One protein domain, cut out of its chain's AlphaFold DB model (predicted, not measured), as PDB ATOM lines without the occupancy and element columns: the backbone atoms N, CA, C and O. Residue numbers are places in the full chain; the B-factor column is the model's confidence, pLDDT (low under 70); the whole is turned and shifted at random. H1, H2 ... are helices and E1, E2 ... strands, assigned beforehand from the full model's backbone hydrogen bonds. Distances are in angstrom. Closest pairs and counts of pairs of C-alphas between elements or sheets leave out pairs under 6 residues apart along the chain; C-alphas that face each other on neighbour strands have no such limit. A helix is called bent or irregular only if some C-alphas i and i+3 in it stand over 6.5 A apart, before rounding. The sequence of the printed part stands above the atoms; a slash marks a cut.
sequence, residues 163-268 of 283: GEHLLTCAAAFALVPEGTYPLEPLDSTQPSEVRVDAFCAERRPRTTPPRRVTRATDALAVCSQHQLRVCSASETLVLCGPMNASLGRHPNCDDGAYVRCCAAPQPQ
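AT A GLANCE: This is residues 163 to 268 of the 283 residues of an uncharacterized protein of Deltaproteobacteria bacterium (UniProt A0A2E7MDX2). With little regular structure, the domain is mostly loops round a bent two-stranded ribbon, E1 with E4 and then E2 with E3, folded over H2; E5 lies beside E4. The printed part has 106 residues, 40 in named elements, in the order E1 E2 E3 E4 H1 H2 H3 E5, class mixed. Sheets E1-E4-E5 and E2-E3 are antiparallel. It is compact, radius of gyration of the C-alphas 13.7 A, spans 40 by 35 by 24 A.

HOW THE PARTS SIT: E1, residues 173 to 176, pairs antiparallel with E4, residues 199 to 202; N 174 and O 201 are 2.8 A apart. E1 runs on into E2, residues 179 to 182, at 83 degrees. E2 forms a hairpin with E3, residues 193 to 196; N 181 and O 194 are 2.8 A apart. E5, residues 261 to 263, is antiparallel to E4; N 200 and O 263 are 2.8 A apart. H1, residues 216 to 224, H2, residues 233 to 240, and H3, residues 244 to 247, only graze the three-stranded sheet. The closest C-alphas of E3 and H2, Val 194 and Ser 234, are 6.2 A apart. Every O i to N i+4 pair is within hydrogen-bond range in H1 and H2; H3 is too short for one.

IN THESE COORDINATES: E1 begins at C-alpha 173 (-133.798, 411.598, 8.782); E5 ends at C-alpha 263 (-131.971, 408.022, 16.254). H1 measures 12.6 A from first to last C-alpha.

THE WHOLE: The printed part has no cut. Links E4 to H1 and H3 to E5 are long. Among residues under pLDDT 70 are 179 to 188.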
ATOM      1  N   GLY A 163    -148.655 417.142  11.278       38.66
ATOM      2  CA  GLY A 163    -149.600 417.424  12.363       38.66
ATOM      3  C   GLY A 163    -149.978 416.234  13.251       38.66
ATOM      4  O   GLY A 163    -150.393 416.470  14.378       38.66
ATOM      5  N   GLU A 164    -149.812 414.985  12.797       43.00
ATOM      6  CA  GLU A 164    -150.291 413.797  13.543       43.00
ATOM      7  C   GLU A 164    -149.232 412.743  13.877       43.00
ATOM      8  O   GLU A 164    -149.530 411.727  14.504       43.00
ATOM      9  N   HIS A 165    -147.958 413.013  13.607       48.12
ATOM     10  CA  HIS A 165    -146.911 412.325  14.346       48.12
ATOM     11  C   HIS A 165    -146.535 413.177  15.551       48.12
ATOM     12  O   HIS A 165    -145.789 414.153  15.445       48.12
ATOM     13  N   LEU A 166    -146.977 412.735  16.734       58.09
ATOM     14  CA  LEU A 166    -146.402 413.180  18.004       58.09
ATOM     15  C   LEU A 166    -144.882 413.009  18.014       58.09
ATOM     16  O   LEU A 166    -144.254 413.572  18.890       58.09
ATOM     17  N   LEU A 167    -144.298 412.269  17.067       61.00
ATOM     18  CA  LEU A 167    -142.884 411.990  16.909       61.00
ATOM     19  C   LEU A 167    -142.334 412.599  15.611       61.00
ATOM     20  O   LEU A 167    -142.884 412.436  14.529       61.00
ATOM     21  N   THR A 168    -141.202 413.281  15.700       74.31
ATOM     22  CA  THR A 168    -140.534 413.937  14.574       74.31
ATOM     23  C   THR A 168    -139.083 413.507  14.485       74.31
ATOM     24  O   THR A 168    -138.448 413.163  15.484       74.31
ATOM     25  N   CYS A 169    -138.548 413.545  13.270       75.75
ATOM     26  CA  CYS A 169    -137.134 413.333  13.009       75.75
ATOM     27  C   CYS A 169    -136.470 414.650  12.602       75.75
ATOM     28  O   CYS A 169    -137.110 415.526  12.019       75.75
ATOM     29  N   ALA A 170    -135.170 414.782  12.870       77.88
ATOM     30  CA  ALA A 170    -134.383 415.872  12.303       77.88
ATOM     31  C   ALA A 170    -134.431 415.818  10.762       77.88
ATOM     32  O   ALA A 170    -134.576 414.744  10.183       77.88
ATOM     33  N   ALA A 171    -134.277 416.962  10.087       66.38
ATOM     34  CA  ALA A 171    -134.512 417.096   8.641       66.38
ATOM     35  C   ALA A 171    -133.720 416.110   7.748       66.38
ATOM     36  O   ALA A 171    -134.160 415.788   6.646       66.38
ATOM     37  N   ALA A 172    -132.574 415.611   8.225       73.69
ATOM     38  CA  ALA A 172    -131.744 414.623   7.531       73.69
ATOM     39  C   ALA A 172    -132.215 413.161   7.703       73.69
ATOM     40  O   ALA A 172    -131.572 412.240   7.205       73.69
ATOM     41  N   PHE A 173    -133.326 412.926   8.402       78.44
ATOM     42  CA  PHE A 173    -133.798 411.598   8.782       78.44
ATOM     43  C   PHE A 173    -135.246 411.370   8.342       78.44
ATOM     44  O   PHE A 173    -136.050 412.295   8.235       78.44
ATOM     45  N   ALA A 174    -135.573 410.112   8.069       76.56
ATOM     46  CA  ALA A 174    -136.920 409.638   7.823       76.56
ATOM     47  C   ALA A 174    -137.439 408.964   9.084       76.56
ATOM     48  O   ALA A 174    -136.719 408.164   9.682       76.56
ATOM     49  N   LEU A 175    -138.686 409.256   9.440       77.31
ATOM     50  CA  LEU A 175    -139.398 408.473  10.434       77.31
ATOM     51  C   LEU A 175    -139.755 407.114   9.825       77.31
ATOM     52  O   LEU A 175    -140.344 407.054   8.748       77.31
ATOM     53  N   VAL A 176    -139.381 406.050  10.521       75.81
ATOM     54  CA  VAL A 176    -139.919 404.706  10.347       75.81
ATOM     55  C   VAL A 176    -140.878 404.487  11.518       75.81
ATOM     56  O   VAL A 176    -140.447 404.638  12.667       75.81
ATOM     57  N   PRO A 177    -142.172 404.240  11.258       67.75
ATOM     58  CA  PRO A 177    -143.149 404.075  12.324       67.75
ATOM     59  C   PRO A 177    -142.906 402.784  13.118       67.75
ATOM     60  O   PRO A 177    -142.214 401.877  12.664       67.75
ATOM     61  N   GLU A 178    -143.467 402.722  14.326       78.19
ATOM     62  CA  GLU A 178    -143.533 401.463  15.072       78.19
ATOM     63  C   GLU A 178    -144.407 400.473  14.298       78.19
ATOM     64  O   GLU A 178    -145.456 400.847  13.772       78.19
ATOM     65  N   GLY A 179    -143.995 399.208  14.255       67.69
ATOM     66  CA  GLY A 179    -144.802 398.172  13.630       67.69
ATOM     67  C   GLY A 179    -144.107 396.825  13.517       67.69
ATOM     68  O   GLY A 179    -142.938 396.659  13.879       67.69
ATOM     69  N   THR A 180    -144.860 395.864  12.993       64.75
ATOM     70  CA  THR A 180    -144.355 394.561  12.560       64.75
ATOM     71  C   THR A 180    -144.223 394.582  11.045       64.75
ATOM     72  O   THR A 180    -145.163 394.943  10.341       64.75
ATOM     73  N   TYR A 181    -143.048 394.211  10.555       63.00
ATOM     74  CA  TYR A 181    -142.695 394.279   9.147       63.00
ATOM     75  C   TYR A 181    -142.421 392.877   8.604       63.00
ATOM     76  O   TYR A 181    -141.597 392.169   9.195       63.00
ATOM     77  N   PRO A 182    -143.040 392.481   7.479       63.03
ATOM     78  CA  PRO A 182    -142.712 391.225   6.824       63.03
ATOM     79  C   PRO A 182    -141.316 391.307   6.198       63.03
ATOM     80  O   PRO A 182    -140.932 392.330   5.620       63.03
ATOM     81  N   LEU A 183    -140.554 390.223   6.309       61.75
ATOM     82  CA  LEU A 183    -139.267 390.046   5.646       61.75
ATOM     83  C   LEU A 183    -139.362 388.878   4.672       61.75
ATOM     84  O   LEU A 183    -139.949 387.848   4.990       61.75
ATOM     85  N   GLU A 184    -138.743 389.014   3.502       62.06
ATOM     86  CA  GLU A 184    -138.482 387.860   2.644       62.06
ATOM     87  C   GLU A 184    -137.317 387.066   3.255       62.06
ATOM     88  O   GLU A 184    -136.196 387.586   3.304       62.06
ATOM     89  N   PRO A 185    -137.539 385.840   3.764       62.78
ATOM     90  CA  PRO A 185    -136.474 385.074   4.393       62.78
ATOM     91  C   PRO A 185    -135.458 384.638   3.332       62.78
ATOM     92  O   PRO A 185    -135.780 383.881   2.417       62.78
ATOM     93  N   LEU A 186    -134.214 385.109   3.460       62.28
ATOM     94  CA  LEU A 186    -133.106 384.696   2.586       62.28
ATOM     95  C   LEU A 186    -132.663 383.247   2.862       62.28
ATOM     96  O   LEU A 186    -132.135 382.580   1.975       62.28
ATOM     97  N   ASP A 187    -132.888 382.764   4.085       69.06
ATOM     98  CA  ASP A 187    -132.673 381.387   4.515       69.06
ATOM     99  C   ASP A 187    -133.613 381.022   5.681       69.06
ATOM    100  O   ASP A 187    -134.330 381.867   6.220       69.06
ATOM    101  N   SER A 188    -133.605 379.751   6.092       67.06
ATOM    102  CA  SER A 188    -134.446 379.234   7.182       67.06
ATOM    103  C   SER A 188    -134.066 379.743   8.578       67.06
ATOM    104  O   SER A 188    -134.716 379.374   9.555       67.06
ATOM    105  N   THR A 189    -133.008 380.547   8.696       73.81
ATOM    106  CA  THR A 189    -132.540 381.114   9.966       73.81
ATOM    107  C   THR A 189    -132.997 382.553  10.170       73.81
ATOM    108  O   THR A 189    -132.946 383.051  11.296       73.81
ATOM    109  N   GLN A 190    -133.487 383.215   9.117       67.19
ATOM    110  CA  GLN A 190    -134.046 384.556   9.215       67.19
ATOM    111  C   GLN A 190    -135.517 384.536   9.646       67.19
ATOM    112  O   GLN A 190    -136.289 383.677   9.213       67.19
ATOM    113  N   PRO A 191    -135.931 385.489  10.499       71.62
ATOM    114  CA  PRO A 191    -137.327 385.624  10.881       71.62
ATOM    115  C   PRO A 191    -138.166 386.091   9.683       71.62
ATOM    116  O   PRO A 191    -137.737 386.955   8.923       71.62
ATOM    117  N   SER A 192    -139.378 385.549   9.542       69.62
ATOM    118  CA  SER A 192    -140.346 385.965   8.513       69.62
ATOM    119  C   SER A 192    -140.945 387.348   8.779       69.62
ATOM    120  O   SER A 192    -141.477 387.980   7.873       69.62
ATOM    121  N   GLU A 193    -140.855 387.828  10.021       71.75
ATOM    122  CA  GLU A 193    -141.347 389.135  10.444       71.75
ATOM    123  C   GLU A 193    -140.444 389.732  11.522       71.75
ATOM    124  O   GLU A 193    -139.889 389.021  12.364       71.75
ATOM    125  N   VAL A 194    -140.325 391.058  11.532       70.81
ATOM    126  CA  VAL A 194    -139.557 391.791  12.538       70.81
ATOM    127  C   VAL A 194    -140.370 392.957  13.077       70.81
ATOM    128  O   VAL A 194    -140.863 393.795  12.326       70.81
ATOM    129  N   ARG A 195    -140.465 393.030  14.406       75.62
ATOM    130  CA  ARG A 195    -141.054 394.166  15.113       75.62
ATOM    131  C   ARG A 195    -139.981 395.192  15.471       75.62
ATOM    132  O   ARG A 195    -138.914 394.826  15.966       75.62
ATOM    133  N   VAL A 196    -140.289 396.466  15.253       75.62
ATOM    134  CA  VAL A 196    -139.449 397.613  15.626       75.62
ATOM    135  C   VAL A 196    -140.305 398.704  16.262       75.62
ATOM    136  O   VAL A 196    -141.444 398.915  15.848       75.62
ATOM    137  N   ASP A 197    -139.748 399.405  17.249       82.75
ATOM    138  CA  ASP A 197    -140.312 400.664  17.749       82.75
ATOM    139  C   ASP A 197    -140.117 401.774  16.711       82.75
ATOM    140  O   ASP A 197    -139.277 401.640  15.824       82.75
ATOM    141  N   ALA A 198    -140.827 402.897  16.828       80.56
ATOM    142  CA  ALA A 198    -140.619 404.027  15.926       80.56
ATOM    143  C   ALA A 198    -139.177 404.557  16.028       80.56
ATOM    144  O   ALA A 198    -138.658 404.802  17.121       80.56
ATOM    145  N   PHE A 199    -138.527 404.796  14.887       85.00
ATOM    146  CA  PHE A 199    -137.150 405.291  14.837       85.00
ATOM    147  C   PHE A 199    -136.903 406.231  13.658       85.00
ATOM    148  O   PHE A 199    -137.621 406.246  12.665       85.00
ATOM    149  N   CYS A 200    -135.857 407.041  13.770       86.50
ATOM    150  CA  CYS A 200    -135.401 407.935  12.719       86.50
ATOM    151  C   CYS A 200    -134.189 407.326  12.021       86.50
ATOM    152  O   CYS A 200    -133.155 407.129  12.655       86.50
ATOM    153  N   ALA A 201    -134.283 407.073  10.719       84.25
ATOM    154  CA  ALA A 201    -133.186 406.551   9.911       84.25
ATOM    155  C   ALA A 201    -132.626 407.633   8.991       84.25
ATOM    156  O   ALA A 201    -133.384 408.421   8.428       84.25
ATOM    157  N   GLU A 202    -131.306 407.676   8.810       77.44
ATOM    158  CA  GLU A 202    -130.683 408.645   7.906       77.44
ATOM    159  C   GLU A 202    -131.288 408.519   6.495       77.44
ATOM    160  O   GLU A 202    -131.288 407.434   5.894       77.44
ATOM    161  N   ARG A 203    -131.846 409.622   5.977       67.06
ATOM    162  CA  ARG A 203    -132.195 409.764   4.558       67.06
ATOM    163  C   ARG A 203    -130.892 410.046   3.863       67.06
ATOM    164  O   ARG A 203    -130.260 411.034   4.208       67.06
ATOM    165  N   ARG A 204    -130.480 409.227   2.898       60.81
ATOM    166  CA  ARG A 204    -129.226 409.479   2.185       60.81
ATOM    167  C   ARG A 204    -129.282 410.882   1.559       60.81
ATOM    168  O   ARG A 204    -130.034 411.075   0.600       60.81
ATOM    169  N   PRO A 205    -128.509 411.872   2.040       51.22
ATOM    170  CA  PRO A 205    -128.386 413.124   1.321       51.22
ATOM    171  C   PRO A 205    -127.574 412.810   0.067       51.22
ATOM    172  O   PRO A 205    -126.582 412.083   0.143       51.22
ATOM    173  N   ARG A 206    -127.941 413.365  -1.095       49.69
ATOM    174  CA  ARG A 206    -127.155 413.198  -2.338       49.69
ATOM    175  C   ARG A 206    -125.671 413.578  -2.171       49.69
ATOM    176  O   ARG A 206    -124.853 413.171  -2.984       49.69
ATOM    177  N   THR A 207    -125.336 414.348  -1.137       48.59
ATOM    178  CA  THR A 207    -124.024 414.956  -0.902       48.59
ATOM    179  C   THR A 207    -123.165 414.260   0.155       48.59
ATOM    180  O   THR A 207    -121.981 414.576   0.236       48.59
ATOM    181  N   THR A 208    -123.701 413.337   0.962       57.09
ATOM    182  CA  THR A 208    -122.915 412.683   2.025       57.09
ATOM    183  C   THR A 208    -122.469 411.294   1.563       57.09
ATOM    184  O   THR A 208    -123.320 410.438   1.296       57.09
ATOM    185  N   PRO A 209    -121.154 411.040   1.429       60.22
ATOM    186  CA  PRO A 209    -120.663 409.740   1.004       60.22
ATOM    187  C   PRO A 209    -120.950 408.676   2.077       60.22
ATOM    188  O   PRO A 209    -120.858 408.962   3.275       60.22
ATOM    189  N   PRO A 210    -121.300 407.446   1.664       67.81
ATOM    190  CA  PRO A 210    -121.564 406.355   2.590       67.81
ATOM    191  C   PRO A 210    -120.298 406.015   3.381       67.81
ATOM    192  O   PRO A 210    -119.194 405.968   2.834       67.81
ATOM    193  N   ARG A 211    -120.457 405.790   4.686       74.31
ATOM    194  CA  ARG A 211    -119.333 405.587   5.603       74.31
ATOM    195  C   ARG A 211    -119.034 404.098   5.719       74.31
ATOM    196  O   ARG A 211    -119.849 403.345   6.251       74.31
ATOM    197  N   ARG A 212    -117.877 403.685   5.203       81.56
ATOM    198  CA  ARG A 212    -117.362 402.324   5.358       81.56
ATOM    199  C   ARG A 212    -116.603 402.212   6.678       81.56
ATOM    200  O   ARG A 212    -115.825 403.100   7.017       81.56
ATOM    201  N   VAL A 213    -116.808 401.123   7.399       79.56
ATOM    202  CA  VAL A 213    -116.142 400.788   8.654       79.56
ATOM    203  C   VAL A 213    -115.472 399.429   8.536       79.56
ATOM    204  O   VAL A 213    -115.948 398.531   7.847       79.56
ATOM    205  N   THR A 214    -114.344 399.282   9.222       76.44
ATOM    206  CA  THR A 214    -113.585 398.027   9.265       76.44
ATOM    207  C   THR A 214    -113.824 397.237  10.543       76.44
ATOM    208  O   THR A 214    -113.579 396.032  10.573       76.44
ATOM    209  N   ARG A 215    -114.289 397.896  11.611       75.12
ATOM    210  CA  ARG A 215    -114.595 397.279  12.906       75.12
ATOM    211  C   ARG A 215    -115.907 397.825  13.461       75.12
ATOM    212  O   ARG A 215    -116.244 398.987  13.252       75.12
ATOM    213  N   ALA A 216    -116.610 397.008  14.245       66.94
ATOM    214  CA  ALA A 216    -117.855 397.410  14.908       66.94
ATOM    215  C   ALA A 216    -117.672 398.618  15.853       66.94
ATOM    216  O   ALA A 216    -118.566 399.450  15.987       66.94
ATOM    217  N   THR A 217    -116.494 398.764  16.464       73.12
ATOM    218  CA  THR A 217    -116.140 399.935  17.284       73.12
ATOM    219  C   THR A 217    -116.112 401.232  16.476       73.12
ATOM    220  O   THR A 217    -116.500 402.283  16.986       73.12
ATOM    221  N   ASP A 218    -115.717 401.157  15.204       80.19
ATOM    222  CA  ASP A 218    -115.647 402.312  14.308       80.19
ATOM    223  C   ASP A 218    -117.063 402.760  13.913       80.19
ATOM    224  O   ASP A 218    -117.333 403.956  13.831       80.19
ATOM    225  N   ALA A 219    -117.997 401.813  13.759       76.38
ATOM    226  CA  ALA A 219    -119.416 402.096  13.523       76.38
ATOM    227  C   ALA A 219    -120.032 402.937  14.646       76.38
ATOM    228  O   ALA A 219    -120.705 403.940  14.392       76.38
ATOM    229  N   LEU A 220    -119.757 402.554  15.895       80.38
ATOM    230  CA  LEU A 220    -120.248 403.275  17.063       80.38
ATOM    231  C   LEU A 220    -119.637 404.679  17.152       80.38
ATOM    232  O   LEU A 220    -120.358 405.646  17.396       80.38
ATOM    233  N   ALA A 221    -118.331 404.810  16.906       81.06
ATOM    234  CA  ALA A 221    -117.649 406.102  16.881       81.06
ATOM    235  C   ALA A 221    -118.234 407.036  15.804       81.06
ATOM    236  O   ALA A 221    -118.483 408.210  16.064       81.06
ATOM    237  N   VAL A 222    -118.531 406.499  14.619       81.31
ATOM    238  CA  VAL A 222    -119.089 407.246  13.483       81.31
ATOM    239  C   VAL A 222    -120.477 407.817  13.782       81.31
ATOM    240  O   VAL A 222    -120.725 408.987  13.489       81.31
ATOM    241  N   CYS A 223    -121.381 407.022  14.361       84.31
ATOM    242  CA  CYS A 223    -122.729 407.498  14.682       84.31
ATOM    243  C   CYS A 223    -122.746 408.399  15.929       84.31
ATOM    244  O   CYS A 223    -123.428 409.427  15.940       84.31
ATOM    245  N   SER A 224    -121.946 408.078  16.951       83.00
ATOM    246  CA  SER A 224    -121.920 408.839  18.212       83.00
ATOM    247  C   SER A 224    -121.368 410.259  18.068       83.00
ATOM    248  O   SER A 224    -121.812 411.143  18.800       83.00
ATOM    249  N   GLN A 225    -120.500 410.529  17.081       79.94
ATOM    250  CA  GLN A 225    -120.056 411.891  16.731       79.94
ATOM    251  C   GLN A 225    -121.220 412.855  16.450       79.94
ATOM    252  O   GLN A 225    -121.089 414.059  16.658       79.94
ATOM    253  N   HIS A 226    -122.363 412.330  16.006       75.31
ATOM    254  CA  HIS A 226    -123.572 413.098  15.717       75.31
ATOM    255  C   HIS A 226    -124.702 412.825  16.720       75.31
ATOM    256  O   HIS A 226    -125.852 413.139  16.435       75.31
ATOM    257  N   GLN A 227    -124.388 412.240  17.885       82.25
ATOM    258  CA  GLN A 227    -125.364 411.803  18.895       82.25
ATOM    259  C   GLN A 227    -126.385 410.781  18.359       82.25
ATOM    260  O   GLN A 227    -127.513 410.694  18.838       82.25
ATOM    261  N   LEU A 228    -125.984 409.993  17.362       86.50
ATOM    262  CA  LEU A 228    -126.778 408.913  16.787       86.50
ATOM    263  C   LEU A 228    -126.260 407.571  17.301       86.50
ATOM    264  O   LEU A 228    -125.121 407.450  17.761       86.50
ATOM    265  N   ARG A 229    -127.072 406.530  17.146       90.50
ATOM    266  CA  ARG A 229    -126.649 405.146  17.366       90.50
ATOM    267  C   ARG A 229    -126.550 404.403  16.045       90.50
ATOM    268  O   ARG A 229    -127.118 404.817  15.039       90.50
ATOM    269  N   VAL A 230    -125.845 403.281  16.058       90.06
ATOM    270  CA  VAL A 230    -125.921 402.320  14.955       90.06
ATOM    271  C   VAL A 230    -127.345 401.750  14.927       90.06
ATOM    272  O   VAL A 230    -127.940 401.515  15.987       90.06
ATOM    273  N   CYS A 231    -127.916 401.588  13.734       89.81
ATOM    274  CA  CYS A 231    -129.200 400.904  13.595       89.81
ATOM    275  C   CYS A 231    -129.073 399.456  14.098       89.81
ATOM    276  O   CYS A 231    -128.040 398.812  13.908       89.81
ATOM    277  N   SER A 232    -130.098 398.945  14.774       90.75
ATOM    278  CA  SER A 232    -130.106 397.559  15.245       90.75
ATOM    279  C   SER A 232    -130.170 396.580  14.065       90.75
ATOM    280  O   SER A 232    -130.456 396.973  12.930       90.75
ATOM    281  N   ALA A 233    -129.915 395.292  14.314       88.00
ATOM    282  CA  ALA A 233    -130.057 394.266  13.279       88.00
ATOM    283  C   ALA A 233    -131.495 394.231  12.728       88.00
ATOM    284  O   ALA A 233    -131.689 394.271  11.518       88.00
ATOM    285  N   SER A 234    -132.491 394.269  13.618       87.31
ATOM    286  CA  SER A 234    -133.915 394.334  13.276       87.31
ATOM    287  C   SER A 234    -134.267 395.563  12.437       87.31
ATOM    288  O   SER A 234    -134.897 395.443  11.392       87.31
ATOM    289  N   GLU A 235    -133.805 396.748  12.839       88.81
ATOM    290  CA  GLU A 235    -134.017 397.976  12.064       88.81
ATOM    291  C   GLU A 235    -133.347 397.898  10.699       88.81
ATOM    292  O   GLU A 235    -133.923 398.323   9.707       88.81
ATOM    293  N   THR A 236    -132.146 397.328  10.626       88.25
ATOM    294  CA  THR A 236    -131.426 397.158   9.361       88.25
ATOM    295  C   THR A 236    -132.195 396.244   8.410       88.25
ATOM    296  O   THR A 236    -132.338 396.585   7.238       88.25
ATOM    297  N   LEU A 237    -132.764 395.141   8.910       83.31
ATOM    298  CA  LEU A 237    -133.621 394.255   8.118       83.31
ATOM    299  C   LEU A 237    -134.848 395.001   7.572       83.31
ATOM    300  O   LEU A 237    -135.118 394.934   6.375       83.31
ATOM    301  N   VAL A 238    -135.531 395.790   8.409       75.06
ATOM    302  CA  VAL A 238    -136.676 396.617   7.984       75.06
ATOM    303  C   VAL A 238    -136.263 397.652   6.932       75.06
ATOM    304  O   VAL A 238    -136.935 397.825   5.916       75.06
ATOM    305  N   LEU A 239    -135.135 398.330   7.147       77.56
ATOM    306  CA  LEU A 239    -134.610 399.368   6.258       77.56
ATOM    307  C   LEU A 239    -134.165 398.835   4.894       77.56
ATOM    308  O   LEU A 239    -134.270 399.564   3.908       77.56
ATOM    309  N   CYS A 240    -133.632 397.615   4.849       79.69
ATOM    310  CA  CYS A 240    -133.065 397.008   3.647       79.69
ATOM    311  C   CYS A 240    -134.031 396.081   2.904       79.69
ATOM    312  O   CYS A 240    -133.843 395.863   1.707       79.69
ATOM    313  N   GLY A 241    -135.080 395.606   3.574       72.50
ATOM    314  CA  GLY A 241    -136.216 394.935   2.952       72.50
ATOM    315  C   GLY A 241    -137.370 395.914   2.707       72.50
ATOM    316  O   GLY A 241    -137.309 396.710   1.766       72.50
ATOM    317  N   PRO A 242    -138.418 395.899   3.547       54.78
ATOM    318  CA  PRO A 242    -139.698 396.550   3.263       54.78
ATOM    319  C   PRO A 242    -139.619 398.077   3.105       54.78
ATOM    320  O   PRO A 242    -140.352 398.649   2.302       54.78
ATOM    321  N   MET A 243    -138.707 398.760   3.804       60.06
ATOM    322  CA  MET A 243    -138.564 400.223   3.712       60.06
ATOM    323  C   MET A 243    -137.551 400.684   2.651       60.06
ATOM    324  O   MET A 243    -137.377 401.889   2.447       60.06
ATOM    325  N   ASN A 244    -136.889 399.759   1.951       64.44
ATOM    326  CA  ASN A 244    -135.811 400.068   1.009       64.44
ATOM    327  C   ASN A 244    -136.294 400.919  -0.175       64.44
ATOM    328  O   ASN A 244    -135.642 401.888  -0.562       64.44
ATOM    329  N   ALA A 245    -137.473 400.604  -0.719       53.16
ATOM    330  CA  ALA A 245    -138.065 401.358  -1.823       53.16
ATOM    331  C   ALA A 245    -138.425 402.799  -1.414       53.16
ATOM    332  O   ALA A 245    -138.158 403.740  -2.160       53.16
ATOM    333  N   SER A 246    -138.965 402.980  -0.205       50.62
ATOM    334  CA  SER A 246    -139.433 404.276   0.310       50.62
ATOM    335  C   SER A 246    -138.297 405.190   0.766       50.62
ATOM    336  O   SER A 246    -138.388 406.413   0.664       50.62
ATOM    337  N   LEU A 247    -137.214 404.610   1.289       59.66
ATOM    338  CA  LEU A 247    -136.069 405.353   1.825       59.66
ATOM    339  C   LEU A 247    -134.892 405.444   0.848       59.66
ATOM    340  O   LEU A 247    -133.960 406.221   1.079       59.66
ATOM    341  N   GLY A 248    -134.945 404.669  -0.235       62.69
ATOM    342  CA  GLY A 248    -133.863 404.492  -1.189       62.69
ATOM    343  C   GLY A 248    -132.791 403.514  -0.703       62.69
ATOM    344  O   GLY A 248    -132.515 403.380   0.492       62.69
ATOM    345  N   ARG A 249    -132.124 402.874  -1.672       69.12
ATOM    346  CA  ARG A 249    -131.079 401.875  -1.421       69.12
ATOM    347  C   ARG A 249    -129.859 402.486  -0.740       69.12
ATOM    348  O   ARG A 249    -129.174 403.355  -1.295       69.12
ATOM    349  N   HIS A 250    -129.589 402.017   0.474       78.62
ATOM    350  CA  HIS A 250    -128.415 402.387   1.254       78.62
ATOM    351  C   HIS A 250    -127.317 401.319   1.090       78.62
ATOM    352  O   HIS A 250    -127.635 400.139   1.159       78.62
ATOM    353  N   PRO A 251    -126.026 401.681   0.951       81.38
ATOM    354  CA  PRO A 251    -124.946 400.700   0.749       81.38
ATOM    355  C   PRO A 251    -124.793 399.651   1.858       81.38
ATOM    356  O   PRO A 251    -124.325 398.554   1.595       81.38
ATOM    357  N   ASN A 252    -125.234 399.965   3.082       82.50
ATOM    358  CA  ASN A 252    -125.312 398.996   4.191       82.50
ATOM    359  C   ASN A 252    -126.219 397.787   3.878       82.50
ATOM    360  O   ASN A 252    -126.018 396.730   4.457       82.50
ATOM    361  N   CYS A 253    -127.170 397.925   2.947       81.31
ATOM    362  CA  CYS A 253    -128.033 396.828   2.512       81.31
ATOM    363  C   CYS A 253    -127.333 395.838   1.575       81.31
ATOM    364  O   CYS A 253    -127.811 394.722   1.407       81.31
ATOM    365  N   ASP A 254    -126.216 396.250   0.973       81.56
ATOM    366  CA  ASP A 254    -125.453 395.448   0.013       81.56
ATOM    367  C   ASP A 254    -124.133 394.950   0.615       81.56
ATOM    368  O   ASP A 254    -123.655 393.869   0.278       81.56
ATOM    369  N   ASP A 255    -123.534 395.742   1.507       80.88
ATOM    370  CA  ASP A 255    -122.264 395.445   2.159       80.88
ATOM    371  C   ASP A 255    -122.319 395.885   3.631       80.88
ATOM    372  O   ASP A 255    -122.391 397.076   3.955       80.88
ATOM    373  N   GLY A 256    -122.241 394.902   4.536       76.38
ATOM    374  CA  GLY A 256    -122.226 395.106   5.987       76.38
ATOM    375  C   GLY A 256    -121.017 395.902   6.496       76.38
ATOM    376  O   GLY A 256    -120.995 396.304   7.658       76.38
ATOM    377  N   ALA A 257    -120.026 396.176   5.641       81.44
ATOM    378  CA  ALA A 257    -118.951 397.113   5.929       81.44
ATOM    379  C   ALA A 257    -119.400 398.581   5.880       81.44
ATOM    380  O   ALA A 257    -118.634 399.444   6.290       81.44
ATOM    381  N   TYR A 258    -120.593 398.922   5.389       84.00
ATOM    382  CA  TYR A 258    -121.136 400.281   5.512       84.00
ATOM    383  C   TYR A 258    -122.020 400.392   6.740       84.00
ATOM    384  O   TYR A 258    -122.684 399.435   7.102       84.00
ATOM    385  N   VAL A 259    -122.071 401.563   7.371       84.56
ATOM    386  CA  VAL A 259    -122.895 401.785   8.570       84.56
ATOM    387  C   VAL A 259    -124.028 402.737   8.263       84.56
ATOM    388  O   VAL A 259    -123.844 403.720   7.545       84.56
ATOM    389  N   ARG A 260    -125.195 402.448   8.839       86.00
ATOM    390  CA  ARG A 260    -126.329 403.363   8.879       86.00
ATOM    391  C   ARG A 260    -126.592 403.788  10.319       86.00
ATOM    392  O   ARG A 260    -126.588 402.955  11.229       86.00
ATOM    393  N   CYS A 261    -126.794 405.087  10.510       87.88
ATOM    394  CA  CYS A 261    -127.076 405.655  11.817       87.88
ATOM    395  C   CYS A 261    -128.581 405.893  11.994       87.88
ATOM    396  O   CYS A 261    -129.266 406.379  11.088       87.88
ATOM    397  N   CYS A 262    -129.070 405.557  13.182       90.44
ATOM    398  CA  CYS A 262    -130.449 405.705  13.607       90.44
ATOM    399  C   CYS A 262    -130.527 406.577  14.869       90.44
ATOM    400  O   CYS A 262    -129.586 406.652  15.665       90.44
ATOM    401  N   ALA A 263    -131.664 407.233  15.068       89.69
ATOM    402  CA  ALA A 263    -131.971 408.022  16.254       89.69
ATOM    403  C   ALA A 263    -133.369 407.696  16.777       89.69
ATOM    404  O   ALA A 263    -134.222 407.202  16.041       89.69
ATOM    405  N   ALA A 264    -133.606 408.004  18.050       86.62
ATOM    406  CA  ALA A 264    -134.956 407.997  18.586       86.62
ATOM    407  C   ALA A 264    -135.755 409.177  17.997       86.62
ATOM    408  O   ALA A 264    -135.193 410.270  17.843       86.62
ATOM    409  N   PRO A 265    -137.049 408.998  17.693       83.12
ATOM    410  CA  PRO A 265    -137.911 410.101  17.301       83.12
ATOM    411  C   PRO A 265    -138.123 411.058  18.476       83.12
ATOM    412  O   PRO A 265    -138.157 410.642  19.635       83.12
ATOM    413  N   GLN A 266    -138.282 412.350  18.192       76.88
ATOM    414  CA  GLN A 266    -138.510 413.361  19.221       76.88
ATOM    415  C   GLN A 266    -139.976 413.772  19.299       76.88
ATOM    416  O   GLN A 266    -140.575 414.035  18.255       76.88
ATOM    417  N   PRO A 267    -140.543 413.914  20.511       67.81
ATOM    418  CA  PRO A 267    -141.893 414.401  20.655       67.81
ATOM    419  C   PRO A 267    -142.035 415.821  20.092       67.81
ATOM    420  O   PRO A 267    -141.210 416.702  20.361       67.81
ATOM    421  N   GLN A 268    -143.079 416.043  19.308       57.97
ATOM    422  CA  GLN A 268    -143.334 417.295  18.622       57.97
ATOM    423  C   GLN A 268    -143.511 418.429  19.649       57.97
ATOM    424  O   GLN A 268    -144.365 418.359  20.529       57.97
TER     425      GLN A 268